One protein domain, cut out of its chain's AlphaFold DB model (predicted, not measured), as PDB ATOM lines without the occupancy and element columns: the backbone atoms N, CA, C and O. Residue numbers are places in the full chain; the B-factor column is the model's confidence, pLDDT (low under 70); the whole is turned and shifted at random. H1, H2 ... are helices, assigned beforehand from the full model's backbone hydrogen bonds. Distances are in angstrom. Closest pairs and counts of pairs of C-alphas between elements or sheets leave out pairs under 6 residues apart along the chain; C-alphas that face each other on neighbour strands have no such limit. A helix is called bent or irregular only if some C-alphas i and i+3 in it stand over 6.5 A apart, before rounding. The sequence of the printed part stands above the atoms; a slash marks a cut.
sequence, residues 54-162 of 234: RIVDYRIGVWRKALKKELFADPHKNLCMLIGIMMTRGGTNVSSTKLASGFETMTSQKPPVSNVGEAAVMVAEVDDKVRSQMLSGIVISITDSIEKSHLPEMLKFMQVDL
ATOM      1  N   ARG A  54      28.852  -2.066  73.436       92.81
ATOM      2  CA  ARG A  54      27.914  -2.129  74.577       92.81
ATOM      3  C   ARG A  54      26.824  -1.052  74.526       92.81
ATOM      4  O   ARG A  54      25.673  -1.327  74.846       92.81
ATOM      5  N   ILE A  55      27.189   0.169  74.137       92.62
ATOM      6  CA  ILE A  55      26.278   1.319  74.038       92.62
ATOM      7  C   ILE A  55      25.378   1.167  72.807       92.62
ATOM      8  O   ILE A  55      24.175   1.421  72.889       92.62
ATOM      9  N   VAL A  56      25.928   0.655  71.698       91.81
ATOM     10  CA  VAL A  56      25.159   0.261  70.510       91.81
ATOM     11  C   VAL A  56      24.133  -0.819  70.866       91.81
ATOM     12  O   VAL A  56      22.955  -0.644  70.571       91.81
ATOM     13  N   ASP A  57      24.531  -1.896  71.544       94.06
ATOM     14  CA  ASP A  57      23.617  -2.987  71.910       94.06
ATOM     15  C   ASP A  57      22.536  -2.535  72.902       94.06
ATOM     16  O   ASP A  57      21.363  -2.875  72.726       94.06
ATOM     17  N   TYR A  58      22.884  -1.688  73.881       95.06
ATOM     18  CA  TYR A  58      21.903  -1.054  74.768       95.06
ATOM     19  C   TYR A  58      20.889  -0.217  73.972       95.06
ATOM     20  O   TYR A  58      19.680  -0.373  74.152       95.06
ATOM     21  N   ARG A  59      21.358   0.620  73.035       94.81
ATOM     22  CA  ARG A  59      20.505   1.421  72.141       94.81
ATOM     23  C   ARG A  59      19.563   0.556  71.309       94.81
ATOM     24  O   ARG A  59      18.368   0.837  71.276       94.81
ATOM     25  N   ILE A  60      20.067  -0.515  70.696       94.44
ATOM     26  CA  ILE A  60      19.245  -1.465  69.934       94.44
ATOM     27  C   ILE A  60      18.209  -2.152  70.840       94.44
ATOM     28  O   ILE A  60      17.061  -2.331  70.427       94.44
ATOM     29  N   GLY A  61      18.560  -2.467  72.090       95.31
ATOM     30  CA  GLY A  61      17.624  -2.964  73.102       95.31
ATOM     31  C   GLY A  61      16.500  -1.972  73.428       95.31
ATOM     32  O   GLY A  61      15.326  -2.346  73.404       95.31
ATOM     33  N   VAL A  62      16.836  -0.698  73.669       95.38
ATOM     34  CA  VAL A  62      15.861   0.383  73.909       95.38
ATOM     35  C   VAL A  62      14.943   0.574  72.701       95.38
ATOM     36  O   VAL A  62      13.721   0.582  72.857       95.38
ATOM     37  N   TRP A  63      15.511   0.657  71.496       96.19
ATOM     38  CA  TRP A  63      14.773   0.804  70.241       96.19
ATOM     39  C   TRP A  63      13.794  -0.346  70.008       96.19
ATOM     40  O   TRP A  63      12.611  -0.096  69.795       96.19
ATOM     41  N   ARG A  64      14.241  -1.605  70.121       95.75
ATOM     42  CA  ARG A  64      13.365  -2.783  69.984       95.75
ATOM     43  C   ARG A  64      12.259  -2.794  71.043       95.75
ATOM     44  O   ARG A  64      11.111  -3.073  70.713       95.75
ATOM     45  N   LYS A  65      12.566  -2.448  72.299       95.06
ATOM     46  CA  LYS A  65      11.584  -2.392  73.400       95.06
ATOM     47  C   LYS A  65      10.509  -1.321  73.178       95.06
ATOM     48  O   LYS A  65       9.342  -1.580  73.461       95.06
ATOM     49  N   ALA A  66      10.890  -0.152  72.665       95.12
ATOM     50  CA  ALA A  66       9.967   0.926  72.314       95.12
ATOM     51  C   ALA A  66       9.112   0.560  71.086       95.12
ATOM     52  O   ALA A  66       7.885   0.596  71.143       95.12
ATOM     53  N   LEU A  67       9.759   0.096  70.012       95.44
ATOM     54  CA  LEU A  67       9.120  -0.307  68.760       95.44
ATOM     55  C   LEU A  67       8.068  -1.409  68.965       95.44
ATOM     56  O   LEU A  67       6.962  -1.298  68.446       95.44
ATOM     57  N   LYS A  68       8.370  -2.437  69.771       94.38
ATOM     58  CA  LYS A  68       7.416  -3.508  70.113       94.38
ATOM     59  C   LYS A  68       6.155  -3.001  70.816       94.38
ATOM     60  O   LYS A  68       5.086  -3.554  70.583       94.38
ATOM     61  N   LYS A  69       6.269  -1.983  71.678       94.06
ATOM     62  CA  LYS A  69       5.113  -1.399  72.375       94.06
ATOM     63  C   LYS A  69       4.210  -0.634  71.413       94.06
ATOM     64  O   LYS A  69       3.011  -0.872  71.419       94.06
ATOM     65  N   GLU A  70       4.779   0.227  70.570       94.44
ATOM     66  CA  GLU A  70       4.003   0.975  69.567       94.44
ATOM     67  C   GLU A  70       3.355   0.030  68.542       94.44
ATOM     68  O   GLU A  70       2.188   0.190  68.200       94.44
ATOM     69  N   LEU A  71       4.061  -1.030  68.122       93.62
ATOM     70  CA  LEU A  71       3.500  -2.088  67.272       93.62
ATOM     71  C   LEU A  71       2.353  -2.858  67.942       93.62
ATOM     72  O   LEU A  71       1.471  -3.351  67.247       93.62
ATOM     73  N   PHE A  72       2.346  -2.998  69.268       91.00
ATOM     74  CA  PHE A  72       1.229  -3.621  69.984       91.00
ATOM     75  C   PHE A  72       0.054  -2.650  70.203       91.00
ATOM     76  O   PHE A  72      -1.089  -3.086  70.297       91.00
ATOM     77  N   ALA A  73       0.329  -1.345  70.278       92.12
ATOM     78  CA  ALA A  73      -0.674  -0.302  70.485       92.12
ATOM     79  C   ALA A  73      -1.429   0.092  69.200       92.12
ATOM     80  O   ALA A  73      -2.592   0.480  69.284       92.12
ATOM     81  N   ASP A  74      -0.796  -0.024  68.028       92.94
ATOM     82  CA  ASP A  74      -1.376   0.328  66.723       92.94
ATOM     83  C   ASP A  74      -1.400  -0.890  65.768       92.94
ATOM     84  O   ASP A  74      -0.453  -1.107  65.002       92.94
ATOM     85  N   PRO A  75      -2.482  -1.701  65.782       90.88
ATOM     86  CA  PRO A  75      -2.620  -2.865  64.906       90.88
ATOM     87  C   PRO A  75      -2.623  -2.525  63.409       90.88
ATOM     88  O   PRO A  75      -2.224  -3.355  62.593       90.88
ATOM     89  N   HIS A  76      -3.042  -1.312  63.028       92.81
ATOM     90  CA  HIS A  76      -3.062  -0.887  61.629       92.81
ATOM     91  C   HIS A  76      -1.642  -0.629  61.117       92.81
ATOM     92  O   HIS A  76      -1.235  -1.194  60.099       92.81
ATOM     93  N   LYS A  77      -0.844   0.170  61.842       94.44
ATOM     94  CA  LYS A  77       0.578   0.353  61.519       94.44
ATOM     95  C   LYS A  77       1.362  -0.955  61.636       94.44
ATOM     96  O   LYS A  77       2.262  -1.171  60.828       94.44
ATOM     97  N   ASN A  78       1.011  -1.843  62.571       95.00
ATOM     98  CA  ASN A  78       1.593  -3.185  62.658       95.00
ATOM     99  C   ASN A  78       1.344  -3.985  61.369       95.00
ATOM    100  O   ASN A  78       2.299  -4.462  60.762       95.00
ATOM    101  N   LEU A  79       0.103  -4.041  60.877       93.44
ATOM    102  CA  LEU A  79      -0.214  -4.709  59.612       93.44
ATOM    103  C   LEU A  79       0.497  -4.061  58.408       93.44
ATOM    104  O   LEU A  79       1.035  -4.772  57.560       93.44
ATOM    105  N   CYS A  80       0.578  -2.728  58.352       95.44
ATOM    106  CA  CYS A  80       1.345  -2.022  57.317       95.44
ATOM    107  C   CYS A  80       2.839  -2.392  57.357       95.44
ATOM    108  O   CYS A  80       3.441  -2.669  56.320       95.44
ATOM    109  N   MET A  81       3.424  -2.452  58.558       94.81
ATOM    110  CA  MET A  81       4.807  -2.880  58.783       94.81
ATOM    111  C   MET A  81       5.015  -4.345  58.381       94.81
ATOM    112  O   MET A  81       6.013  -4.666  57.741       94.81
ATOM    113  N   LEU A  82       4.062  -5.233  58.692       94.06
ATOM    114  CA  LEU A  82       4.100  -6.637  58.281       94.06
ATOM    115  C   LEU A  82       4.164  -6.756  56.758       94.06
ATOM    116  O   LEU A  82       5.054  -7.423  56.238       94.06
ATOM    117  N   ILE A  83       3.260  -6.074  56.052       93.31
ATOM    118  CA  ILE A  83       3.194  -6.079  54.586       93.31
ATOM    119  C   ILE A  83       4.495  -5.517  53.992       93.31
ATOM    120  O   ILE A  83       5.090  -6.160  53.128       93.31
ATOM    121  N   GLY A  84       4.997  -4.389  54.503       93.88
ATOM    122  CA  GLY A  84       6.263  -3.794  54.060       93.88
ATOM    123  C   GLY A  84       7.475  -4.720  54.238       93.88
ATOM    124  O   GLY A  84       8.299  -4.840  53.329       93.88
ATOM    125  N   ILE A  85       7.562  -5.442  55.362       91.62
ATOM    126  CA  ILE A  85       8.611  -6.452  55.583       91.62
ATOM    127  C   ILE A  85       8.429  -7.645  54.637       91.62
ATOM    128  O   ILE A  85       9.403  -8.095  54.038       91.62
ATOM    129  N   MET A  86       7.205  -8.154  54.453       90.94
ATOM    130  CA  MET A  86       6.959  -9.275  53.537       90.94
ATOM    131  C   MET A  86       7.324  -8.916  52.088       90.94
ATOM    132  O   MET A  86       7.928  -9.736  51.402       90.94
ATOM    133  N   MET A  87       7.045  -7.686  51.644       91.44
ATOM    134  CA  MET A  87       7.414  -7.190  50.309       91.44
ATOM    135  C   MET A  87       8.928  -7.027  50.103       91.44
ATOM    136  O   MET A  87       9.401  -7.164  48.978       91.44
ATOM    137  N   THR A  88       9.692  -6.725  51.158       88.81
ATOM    138  CA  THR A  88      11.133  -6.401  51.059       88.81
ATOM    139  C   THR A  88      12.067  -7.537  51.483       88.81
ATOM    140  O   THR A  88      13.213  -7.582  51.041       88.81
ATOM    141  N   ARG A  89      11.607  -8.451  52.347       86.81
ATOM    142  CA  ARG A  89      12.416  -9.513  52.986       86.81
ATOM    143  C   ARG A  89      11.719 -10.883  53.052       86.81
ATOM    144  O   ARG A  89      12.351 -11.879  53.425       86.81
ATOM    145  N   GLY A  90      10.430 -10.949  52.711       81.75
ATOM    146  CA  GLY A  90       9.605 -12.149  52.852       81.75
ATOM    147  C   GLY A  90       9.476 -12.640  54.299       81.75
ATOM    148  O   GLY A  90       9.810 -11.948  55.262       81.75
ATOM    149  N   GLY A  91       9.023 -13.887  54.458       77.44
ATOM    150  CA  GLY A  91       8.826 -14.524  55.768       77.44
ATOM    151  C   GLY A  91      10.105 -14.905  56.526       77.44
ATOM    152  O   GLY A  91      10.015 -15.420  57.635       77.44
ATOM    153  N   THR A  92      11.293 -14.666  55.961       79.56
ATOM    154  CA  THR A  92      12.586 -15.199  56.449       79.56
ATOM    155  C   THR A  92      12.938 -14.801  57.886       79.56
ATOM    156  O   THR A  92      13.634 -15.539  58.579       79.56
ATOM    157  N   ASN A  93      12.443 -13.653  58.351       83.25
ATOM    158  CA  ASN A  93      12.685 -13.137  59.696       83.25
ATOM    159  C   ASN A  93      11.633 -13.581  60.747       83.25
ATOM    160  O   ASN A  93      11.806 -13.273  61.931       83.25
ATOM    161  N   VAL A  94      10.559 -14.283  60.359       86.62
ATOM    162  CA  VAL A  94       9.475 -14.716  61.265       86.62
ATOM    163  C   VAL A  94       9.928 -15.893  62.134       86.62
ATOM    164  O   VAL A  94      10.462 -16.878  61.634       86.62
ATOM    165  N   SER A  95       9.680 -15.826  63.446       85.31
ATOM    166  CA  SER A  95      10.056 -16.896  64.380       85.31
ATOM    167  C   SER A  95       8.850 -17.753  64.773       85.31
ATOM    168  O   SER A  95       8.064 -17.375  65.642       85.31
ATOM    169  N   SER A  96       8.743 -18.946  64.179       86.88
ATOM    170  CA  SER A  96       7.715 -19.944  64.515       86.88
ATOM    171  C   SER A  96       7.711 -20.304  66.006       86.88
ATOM    172  O   SER A  96       6.649 -20.350  66.615       86.88
ATOM    173  N   THR A  97       8.884 -20.456  66.629       88.56
ATOM    174  CA  THR A  97       9.024 -20.719  68.074       88.56
ATOM    175  C   THR A  97       8.409 -19.613  68.936       88.56
ATOM    176  O   THR A  97       7.761 -19.907  69.937       88.56
ATOM    177  N   LYS A  98       8.573 -18.338  68.552       88.88
ATOM    178  CA  LYS A  98       7.986 -17.205  69.288       88.88
ATOM    179  C   LYS A  98       6.483 -17.090  69.077       88.88
ATOM    180  O   LYS A  98       5.790 -16.717  70.015       88.88
ATOM    181  N   LEU A  99       5.979 -17.432  67.893       89.75
ATOM    182  CA  LEU A  99       4.537 -17.510  67.654       89.75
ATOM    183  C   LEU A  99       3.911 -18.662  68.447       89.75
ATOM    184  O   LEU A  99       2.919 -18.443  69.130       89.75
ATOM    185  N   ALA A 100       4.533 -19.844  68.461       90.12
ATOM    186  CA  ALA A 100       4.071 -20.975  69.265       90.12
ATOM    187  C   ALA A 100       4.027 -20.640  70.770       90.12
ATOM    188  O   ALA A 100       2.999 -20.824  71.414       90.12
ATOM    189  N   SER A 101       5.108 -20.062  71.307       90.75
ATOM    190  CA  SER A 101       5.176 -19.624  72.708       90.75
ATOM    191  C   SER A 101       4.214 -18.469  73.021       90.75
ATOM    192  O   SER A 101       3.635 -18.433  74.106       90.75
ATOM    193  N   GLY A 102       3.999 -17.542  72.082       89.31
ATOM    194  CA  GLY A 102       3.017 -16.462  72.212       89.31
ATOM    195  C   GLY A 102       1.582 -16.987  72.282       89.31
ATOM    196  O   GLY A 102       0.833 -16.578  73.164       89.31
ATOM    197  N   PHE A 103       1.237 -17.949  71.423       91.62
ATOM    198  CA  PHE A 103      -0.056 -18.631  71.438       91.62
ATOM    199  C   PHE A 103      -0.282 -19.369  72.762       91.62
ATOM    200  O   PHE A 103      -1.291 -19.138  73.424       91.62
ATOM    201  N   GLU A 104       0.688 -20.181  73.196       93.62
ATOM    202  CA  GLU A 104       0.649 -20.918  74.469       93.62
ATOM    203  C   GLU A 104       0.508 -19.969  75.675       93.62
ATOM    204  O   GLU A 104      -0.243 -20.256  76.603       93.62
ATOM    205  N   THR A 105       1.120 -18.779  75.621       92.56
ATOM    206  CA  THR A 105       0.971 -17.731  76.652       92.56
ATOM    207  C   THR A 105      -0.419 -17.076  76.654       92.56
ATOM    208  O   THR A 105      -0.909 -16.700  77.716       92.56
ATOM    209  N   MET A 106      -1.063 -16.914  75.492       90.94
ATOM    210  CA  MET A 106      -2.391 -16.282  75.381       90.94
ATOM    211  C   MET A 106      -3.549 -17.246  75.666       90.94
ATOM    212  O   MET A 106      -4.594 -16.814  76.143       90.94
ATOM    213  N   THR A 107      -3.375 -18.536  75.371       92.56
ATOM    214  CA  THR A 107      -4.456 -19.542  75.367       92.56
ATOM    215  C   THR A 107      -4.307 -20.616  76.442       92.56
ATOM    216  O   THR A 107      -5.265 -21.323  76.732       92.56
ATOM    217  N   SER A 108      -3.106 -20.776  77.016       91.50
ATOM    218  CA  SER A 108      -2.709 -21.960  77.797       91.50
ATOM    219  C   SER A 108      -2.798 -23.293  77.027       91.50
ATOM    220  O   SER A 108      -2.740 -24.362  77.634       91.50
ATOM    221  N   GLN A 109      -2.904 -23.252  75.692       89.94
ATOM    222  CA  GLN A 109      -2.897 -24.417  74.806       89.94
ATOM    223  C   GLN A 109      -1.554 -24.522  74.083       89.94
ATOM    224  O   GLN A 109      -1.065 -23.555  73.498       89.94
ATOM    225  N   LYS A 110      -0.966 -25.718  74.067       89.94
ATOM    226  CA  LYS A 110       0.283 -25.977  73.352       89.94
ATOM    227  C   LYS A 110       0.006 -26.250  71.865       89.94
ATOM    228  O   LYS A 110      -0.618 -27.269  71.567       89.94
ATOM    229  N   PRO A 111       0.472 -25.404  70.928       86.31
ATOM    230  CA  PRO A 111       0.138 -25.560  69.519       86.31
ATOM    231  C   PRO A 111       0.915 -26.715  68.858       86.31
ATOM    232  O   PRO A 111       2.083 -26.947  69.192       86.31
ATOM    233  N   PRO A 112       0.315 -27.423  67.883       83.44
ATOM    234  CA  PRO A 112       0.982 -28.483  67.135       83.44
ATOM    235  C   PRO A 112       2.040 -27.885  66.197       83.44
ATOM    236  O   PRO A 112       1.739 -27.157  65.255       83.44
ATOM    237  N   VAL A 113       3.312 -28.193  66.457       79.19
ATOM    238  CA  VAL A 113       4.461 -27.585  65.752       79.19
ATOM    239  C   VAL A 113       4.814 -28.250  64.415       79.19
ATOM    240  O   VAL A 113       5.650 -27.727  63.681       79.19
ATOM    241  N   SER A 114       4.208 -29.398  64.102       84.25
ATOM    242  CA  SER A 114       4.526 -30.233  62.933       84.25
ATOM    243  C   SER A 114       3.386 -30.381  61.920       84.25
ATOM    244  O   SER A 114       3.646 -30.823  60.804       84.25
ATOM    245  N   ASN A 115       2.146 -30.012  62.266       90.75
ATOM    246  CA  ASN A 115       0.997 -30.085  61.361       90.75
ATOM    247  C   ASN A 115       0.304 -28.719  61.230       90.75
ATOM    248  O   ASN A 115      -0.340 -28.232  62.158       90.75
ATOM    249  N   VAL A 116       0.412 -28.122  60.041       88.94
ATOM    250  CA  VAL A 116      -0.187 -26.816  59.715       88.94
ATOM    251  C   VAL A 116      -1.721 -26.868  59.730       88.94
ATOM    252  O   VAL A 116      -2.350 -25.877  60.083       88.94
ATOM    253  N   GLY A 117      -2.328 -28.011  59.394       92.00
ATOM    254  CA  GLY A 117      -3.785 -28.181  59.412       92.00
ATOM    255  C   GLY A 117      -4.351 -28.167  60.831       92.00
ATOM    256  O   GLY A 117      -5.261 -27.398  61.122       92.00
ATOM    257  N   GLU A 118      -3.760 -28.949  61.738       92.62
ATOM    258  CA  GLU A 118      -4.127 -28.944  63.164       92.62
ATOM    259  C   GLU A 118      -3.886 -27.566  63.803       92.62
ATOM    260  O   GLU A 118      -4.723 -27.080  64.562       92.62
ATOM    261  N   ALA A 119      -2.781 -26.896  63.452       91.06
ATOM    262  CA  ALA A 119      -2.492 -25.544  63.930       91.06
ATOM    263  C   ALA A 119      -3.535 -24.525  63.442       91.06
ATOM    264  O   ALA A 119      -3.963 -23.666  64.210       91.06
ATOM    265  N   ALA A 120      -3.979 -24.629  62.185       92.56
ATOM    266  CA  ALA A 120      -5.017 -23.763  61.631       92.56
ATOM    267  C   ALA A 120      -6.387 -23.992  62.294       92.56
ATOM    268  O   ALA A 120      -7.085 -23.018  62.561       92.56
ATOM    269  N   VAL A 121      -6.748 -25.243  62.610       93.88
ATOM    270  CA  VAL A 121      -7.973 -25.565  63.370       93.88
ATOM    271  C   VAL A 121      -7.910 -24.958  64.773       93.88
ATOM    272  O   VAL A 121      -8.804 -24.204  65.145       93.88
ATOM    273  N   MET A 122      -6.817 -25.169  65.513       92.81
ATOM    274  CA  MET A 122      -6.654 -24.611  66.863       92.81
ATOM    275  C   MET A 122      -6.687 -23.066  66.875       92.81
ATOM    276  O   MET A 122      -7.224 -22.455  67.796       92.81
ATOM    277  N   VAL A 123      -6.177 -22.405  65.827       92.44
ATOM    278  CA  VAL A 123      -6.259 -20.937  65.660       92.44
ATOM    279  C   VAL A 123      -7.649 -20.463  65.181       92.44
ATOM    280  O   VAL A 123      -8.002 -19.295  65.368       92.44
ATOM    281  N   ALA A 124      -8.473 -21.345  64.607       93.06
ATOM    282  CA  ALA A 124      -9.877 -21.065  64.296       93.06
ATOM    283  C   ALA A 124     -10.793 -21.182  65.535       93.06
ATOM    284  O   ALA A 124     -11.784 -20.459  65.624       93.06
ATOM    285  N   GLU A 125     -10.441 -22.026  66.508       94.19
ATOM    286  CA  GLU A 125     -11.221 -22.249  67.739       94.19
ATOM    287  C   GLU A 125     -11.084 -21.133  68.793       94.19
ATOM    288  O   GLU A 125     -11.996 -20.936  69.595       94.19
ATOM    289  N   VAL A 126      -9.980 -20.375  68.793       94.12
ATOM    290  CA  VAL A 126      -9.792 -19.218  69.695       94.12
ATOM    291  C   VAL A 126     -10.627 -17.999  69.272       94.12
ATOM    292  O   VAL A 126     -11.201 -17.954  68.185       94.12
ATOM    293  N   ASP A 127     -10.691 -16.973  70.122       93.94
ATOM    294  CA  ASP A 127     -11.402 -15.729  69.817       93.94
ATOM    295  C   ASP A 127     -10.638 -14.796  68.848       93.94
ATOM    296  O   ASP A 127      -9.416 -14.860  68.681       93.94
ATOM    297  N   ASP A 128     -11.370 -13.873  68.213       92.19
ATOM    298  CA  ASP A 128     -10.806 -12.931  67.235       92.19
ATOM    299  C   ASP A 128      -9.812 -11.926  67.830       92.19
ATOM    300  O   ASP A 128      -8.944 -11.416  67.115       92.19
ATOM    301  N   LYS A 129      -9.884 -11.647  69.136       91.00
ATOM    302  CA  LYS A 129      -8.924 -10.767  69.808       91.00
ATOM    303  C   LYS A 129      -7.590 -11.494  69.984       91.00
ATOM    304  O   LYS A 129      -6.563 -10.892  69.674       91.00
ATOM    305  N   VAL A 130      -7.583 -12.775  70.365       91.69
ATOM    306  CA  VAL A 130      -6.373 -13.616  70.348       91.69
ATOM    307  C   VAL A 130      -5.826 -13.748  68.924       91.69
ATOM    308  O   VAL A 130      -4.633 -13.520  68.732       91.69
ATOM    309  N   ARG A 131      -6.660 -13.994  67.897       92.75
ATOM    310  CA  ARG A 131      -6.199 -13.988  66.488       92.75
ATOM    311  C   ARG A 131      -5.530 -12.667  66.088       92.75
ATOM    312  O   ARG A 131      -4.448 -12.677  65.501       92.75
ATOM    313  N   SER A 132      -6.135 -11.532  66.432       89.81
ATOM    314  CA  SER A 132      -5.606 -10.192  66.133       89.81
ATOM    315  C   SER A 132      -4.302  -9.885  66.890       89.81
ATOM    316  O   SER A 132      -3.348  -9.339  66.322       89.81
ATOM    317  N   GLN A 133      -4.199 -10.310  68.153       91.00
ATOM    318  CA  GLN A 133      -2.971 -10.205  68.947       91.00
ATOM    319  C   GLN A 133      -1.860 -11.125  68.420       91.00
ATOM    320  O   GLN A 133      -0.702 -10.712  68.381       91.00
ATOM    321  N   MET A 134      -2.199 -12.323  67.937       91.88
ATOM    322  CA  MET A 134      -1.268 -13.246  67.281       91.88
ATOM    323  C   MET A 134      -0.728 -12.690  65.959       91.88
ATOM    324  O   MET A 134       0.482 -12.729  65.737       91.88
ATOM    325  N   LEU A 135      -1.590 -12.102  65.118       89.81
ATOM    326  CA  LEU A 135      -1.188 -11.398  63.892       89.81
ATOM    327  C   LEU A 135      -0.238 -10.230  64.206       89.81
ATOM    328  O   LEU A 135       0.842 -10.129  63.623       89.81
ATOM    329  N   SER A 136      -0.590  -9.411  65.201       89.25
ATOM    330  CA  SER A 136       0.259  -8.318  65.703       89.25
ATOM    331  C   SER A 136       1.594  -8.831  66.278       89.25
ATOM    332  O   SER A 136       2.633  -8.169  66.188       89.25
ATOM    333  N   GLY A 137       1.586 -10.046  66.834       90.31
ATOM    334  CA  GLY A 137       2.750 -10.767  67.340       90.31
ATOM    335  C   GLY A 137       3.783 -11.131  66.269       90.31
ATOM    336  O   GLY A 137       4.966 -11.259  66.596       90.31
ATOM    337  N   ILE A 138       3.394 -11.233  64.990       91.81
ATOM    338  CA  ILE A 138       4.312 -11.596  63.898       91.81
ATOM    339  C   ILE A 138       5.409 -10.537  63.745       91.81
ATOM    340  O   ILE A 138       6.591 -10.877  63.845       91.81
ATOM    341  N   VAL A 139       5.056  -9.255  63.598       90.50
ATOM    342  CA  VAL A 139       6.050  -8.171  63.476       90.50
ATOM    343  C   VAL A 139       6.854  -8.014  64.762       90.50
ATOM    344  O   VAL A 139       8.073  -7.856  64.714       90.50
ATOM    345  N   ILE A 140       6.208  -8.150  65.922       89.44
ATOM    346  CA  ILE A 140       6.882  -8.141  67.227       89.44
ATOM    347  C   ILE A 140       7.961  -9.239  67.291       89.44
ATOM    348  O   ILE A 140       9.063  -8.966  67.773       89.44
ATOM    349  N   SER A 141       7.717 -10.433  66.735       90.81
ATOM    350  CA  SER A 141       8.726 -11.500  66.632       90.81
ATOM    351  C   SER A 141       9.890 -11.141  65.692       90.81
ATOM    352  O   SER A 141      11.044 -11.434  66.017       90.81
ATOM    353  N   ILE A 142       9.597 -10.452  64.579       91.31
ATOM    354  CA  ILE A 142      10.579  -9.995  63.583       91.31
ATOM    355  C   ILE A 142      11.511  -8.922  64.163       91.31
ATOM    356  O   ILE A 142      12.706  -8.950  63.875       91.31
ATOM    357  N   THR A 143      11.022  -8.009  65.015       90.81
ATOM    358  CA  THR A 143      11.866  -6.920  65.564       90.81
ATOM    359  C   THR A 143      13.131  -7.406  66.287       90.81
ATOM    360  O   THR A 143      14.110  -6.667  66.343       90.81
ATOM    361  N   ASP A 144      13.150  -8.641  66.802       88.00
ATOM    362  CA  ASP A 144      14.329  -9.246  67.437       88.00
ATOM    363  C   ASP A 144      15.333  -9.854  66.445       88.00
ATOM    364  O   ASP A 144      16.524  -9.929  66.756       88.00
ATOM    365  N   SER A 145      14.865 -10.329  65.285       87.62
ATOM    366  CA  SER A 145      15.683 -11.012  64.271       87.62
ATOM    367  C   SER A 145      16.135 -10.076  63.146       87.62
ATOM    368  O   SER A 145      17.130 -10.362  62.483       87.62
ATOM    369  N   ILE A 146      15.427  -8.963  62.922       90.06
ATOM    370  CA  ILE A 146      15.778  -7.976  61.902       90.06
ATOM    371  C   ILE A 146      17.073  -7.239  62.260       90.06
ATOM    372  O   ILE A 146      17.363  -6.962  63.430       90.06
ATOM    373  N   GLU A 147      17.858  -6.931  61.232       90.62
ATOM    374  CA  GLU A 147      19.147  -6.265  61.361       90.62
ATOM    375  C   GLU A 147      19.013  -4.849  61.948       90.62
ATOM    376  O   GLU A 147      18.044  -4.131  61.692       90.62
ATOM    377  N   LYS A 148      20.014  -4.429  62.733       90.56
ATOM    378  CA  LYS A 148      20.019  -3.130  63.429       90.56
ATOM    379  C   LYS A 148      19.951  -1.910  62.499       90.56
ATOM    380  O   LYS A 148      19.543  -0.844  62.948       90.56
ATOM    381  N   SER A 149      20.330  -2.079  61.234       91.06
ATOM    382  CA  SER A 149      20.288  -1.080  60.160       91.06
ATOM    383  C   SER A 149      18.868  -0.629  59.800       91.06
ATOM    384  O   SER A 149      18.676   0.551  59.532       91.06
ATOM    385  N   HIS A 150      17.871  -1.516  59.879       91.38
ATOM    386  CA  HIS A 150      16.472  -1.198  59.550       91.38
ATOM    387  C   HIS A 150      15.682  -0.570  60.707       91.38
ATOM    388  O   HIS A 150      14.629   0.032  60.498       91.38
ATOM    389  N   LEU A 151      16.157  -0.694  61.951       93.06
ATOM    390  CA  LEU A 151      15.412  -0.203  63.116       93.06
ATOM    391  C   LEU A 151      15.121   1.314  63.080       93.06
ATOM    392  O   LEU A 151      13.992   1.665  63.415       93.06
ATOM    393  N   PRO A 152      16.028   2.217  62.643       93.00
ATOM    394  CA  PRO A 152      15.708   3.637  62.454       93.00
ATOM    395  C   PRO A 152      14.517   3.882  61.516       93.00
ATOM    396  O   PRO A 152      13.660   4.708  61.823       93.00
ATOM    397  N   GLU A 153      14.423   3.132  60.416       92.81
ATOM    398  CA  GLU A 153      13.333   3.228  59.435       92.81
ATOM    399  C   GLU A 153      12.004   2.780  60.064       92.81
ATOM    400  O   GLU A 153      10.992   3.477  59.972       92.81
ATOM    401  N   MET A 154      12.028   1.659  60.797       93.81
ATOM    402  CA  MET A 154      10.862   1.150  61.525       93.81
ATOM    403  C   MET A 154      10.384   2.122  62.615       93.81
ATOM    404  O   MET A 154       9.179   2.327  62.772       93.81
ATOM    405  N   LEU A 155      11.314   2.739  63.355       94.19
ATOM    406  CA  LEU A 155      11.017   3.746  64.380       94.19
ATOM    407  C   LEU A 155      10.406   5.014  63.757       94.19
ATOM    408  O   LEU A 155       9.408   5.522  64.275       94.19
ATOM    409  N   LYS A 156      10.959   5.487  62.626       94.19
ATOM    410  CA  LYS A 156      10.477   6.666  61.881       94.19
ATOM    411  C   LYS A 156       9.069   6.442  61.317       94.19
ATOM    412  O   LYS A 156       8.223   7.314  61.486       94.19
ATOM    413  N   PHE A 157       8.778   5.267  60.745       94.88
ATOM    414  CA  PHE A 157       7.425   4.912  60.283       94.88
ATOM    415  C   PHE A 157       6.408   4.835  61.430       94.88
ATOM    416  O   PHE A 157       5.322   5.407  61.343       94.88
ATOM    417  N   MET A 158       6.753   4.144  62.521       94.19
ATOM    418  CA  MET A 158       5.848   4.002  63.666       94.19
ATOM    419  C   MET A 158       5.625   5.328  64.414       94.19
ATOM    420  O   MET A 158       4.592   5.469  65.073       94.19
ATOM    421  N   GLN A 159       6.537   6.298  64.252       92.56
ATOM    422  CA  GLN A 159       6.620   7.571  64.984       92.56
ATOM    423  C   GLN A 159       6.902   7.351  66.481       92.56
ATOM    424  O   GLN A 159       6.238   7.907  67.353       92.56
ATOM    425  N   VAL A 160       7.881   6.484  66.778       93.19
ATOM    426  CA  VAL A 160       8.167   6.019  68.146       93.19
ATOM    427  C   VAL A 160       8.762   7.128  69.007       93.19
ATOM    428  O   VAL A 160       9.938   7.471  68.908       93.19
ATOM    429  N   ASP A 161       7.953   7.631  69.930       90.81
ATOM    430  CA  ASP A 161       8.379   8.628  70.900       90.81
ATOM    431  C   ASP A 161       9.169   7.985  72.052       90.81
ATOM    432  O   ASP A 161       8.606   7.480  73.028       90.81
ATOM    433  N   LEU A 162      10.501   8.016  71.948       90.31
ATOM    434  CA  LEU A 162      11.407   7.460  72.959       90.31
ATOM    435  C   LEU A 162      11.207   8.058  74.367       90.31
ATOM    436  O   LEU A 162      11.538   7.376  75.336       90.31
TER     437      LEU A 162
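Overview. This is residues 54 to 162 of the 234 residues of the protein "ParB-like partition protein" of Candidatus Nitrotoga fabula (UniProt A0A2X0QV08). Long helix H1 meets the middle helix H5 on a shallow slant; H2 and H3 also pack on H5, H6 packs on H1, and H4 lies at the far end. Six named helices, H1 to H6 in chain order, with no named strand, make the class all helix in 109 printed residues. The whole is compact, radius of gyration of the C-alphas 14.6 A, yet elongated, 42 by 27 by 26 A.

Along the chain. Find C-alpha 54 at (27.914, -2.129, 74.577); H1, residues 54 to 73, runs 28.9 A from there. H5, residues 128 to 145, runs 26.7 A. H2, residues 75 to 93, has a kink of 92 degrees near residue 87 and is irregular: C-alphas 88 and 91 are 9.7 A apart. H3 is residues 96 to 107, H4 116 to 125, and H6 151 to 158, ending at (5.848, 4.002, 63.666).

Arrangement. Look at the closest C-alphas: H1, with residues 64 to 72 alone, touches H5 at Lys 68 and Ile 140, 5.5 A, opposite ways. H5 touches H2 at Ile 142 and Asn 93, 5.4 A, and H3 at Ser 141 and Lys 98, 6.3 A. H6 touches H1 at Leu 155 and Leu 67, 6.3 A. H4 is close to H5 but not clearly touching, Val 123 to Arg 131, 7.0 A. Every O i to N i+4 pair is within hydrogen-bond range in H3, H4 and H6; 15 of 16 are in H1, 12 of 15 in H2, 10 of 14 in H5.

Size, cuts and confidence. The printed part has no cut and no long link; no printed residue is under 70 in pLDDT. The farthest C-alphas, Ile 55 and Val 121, are 44.8 A apart.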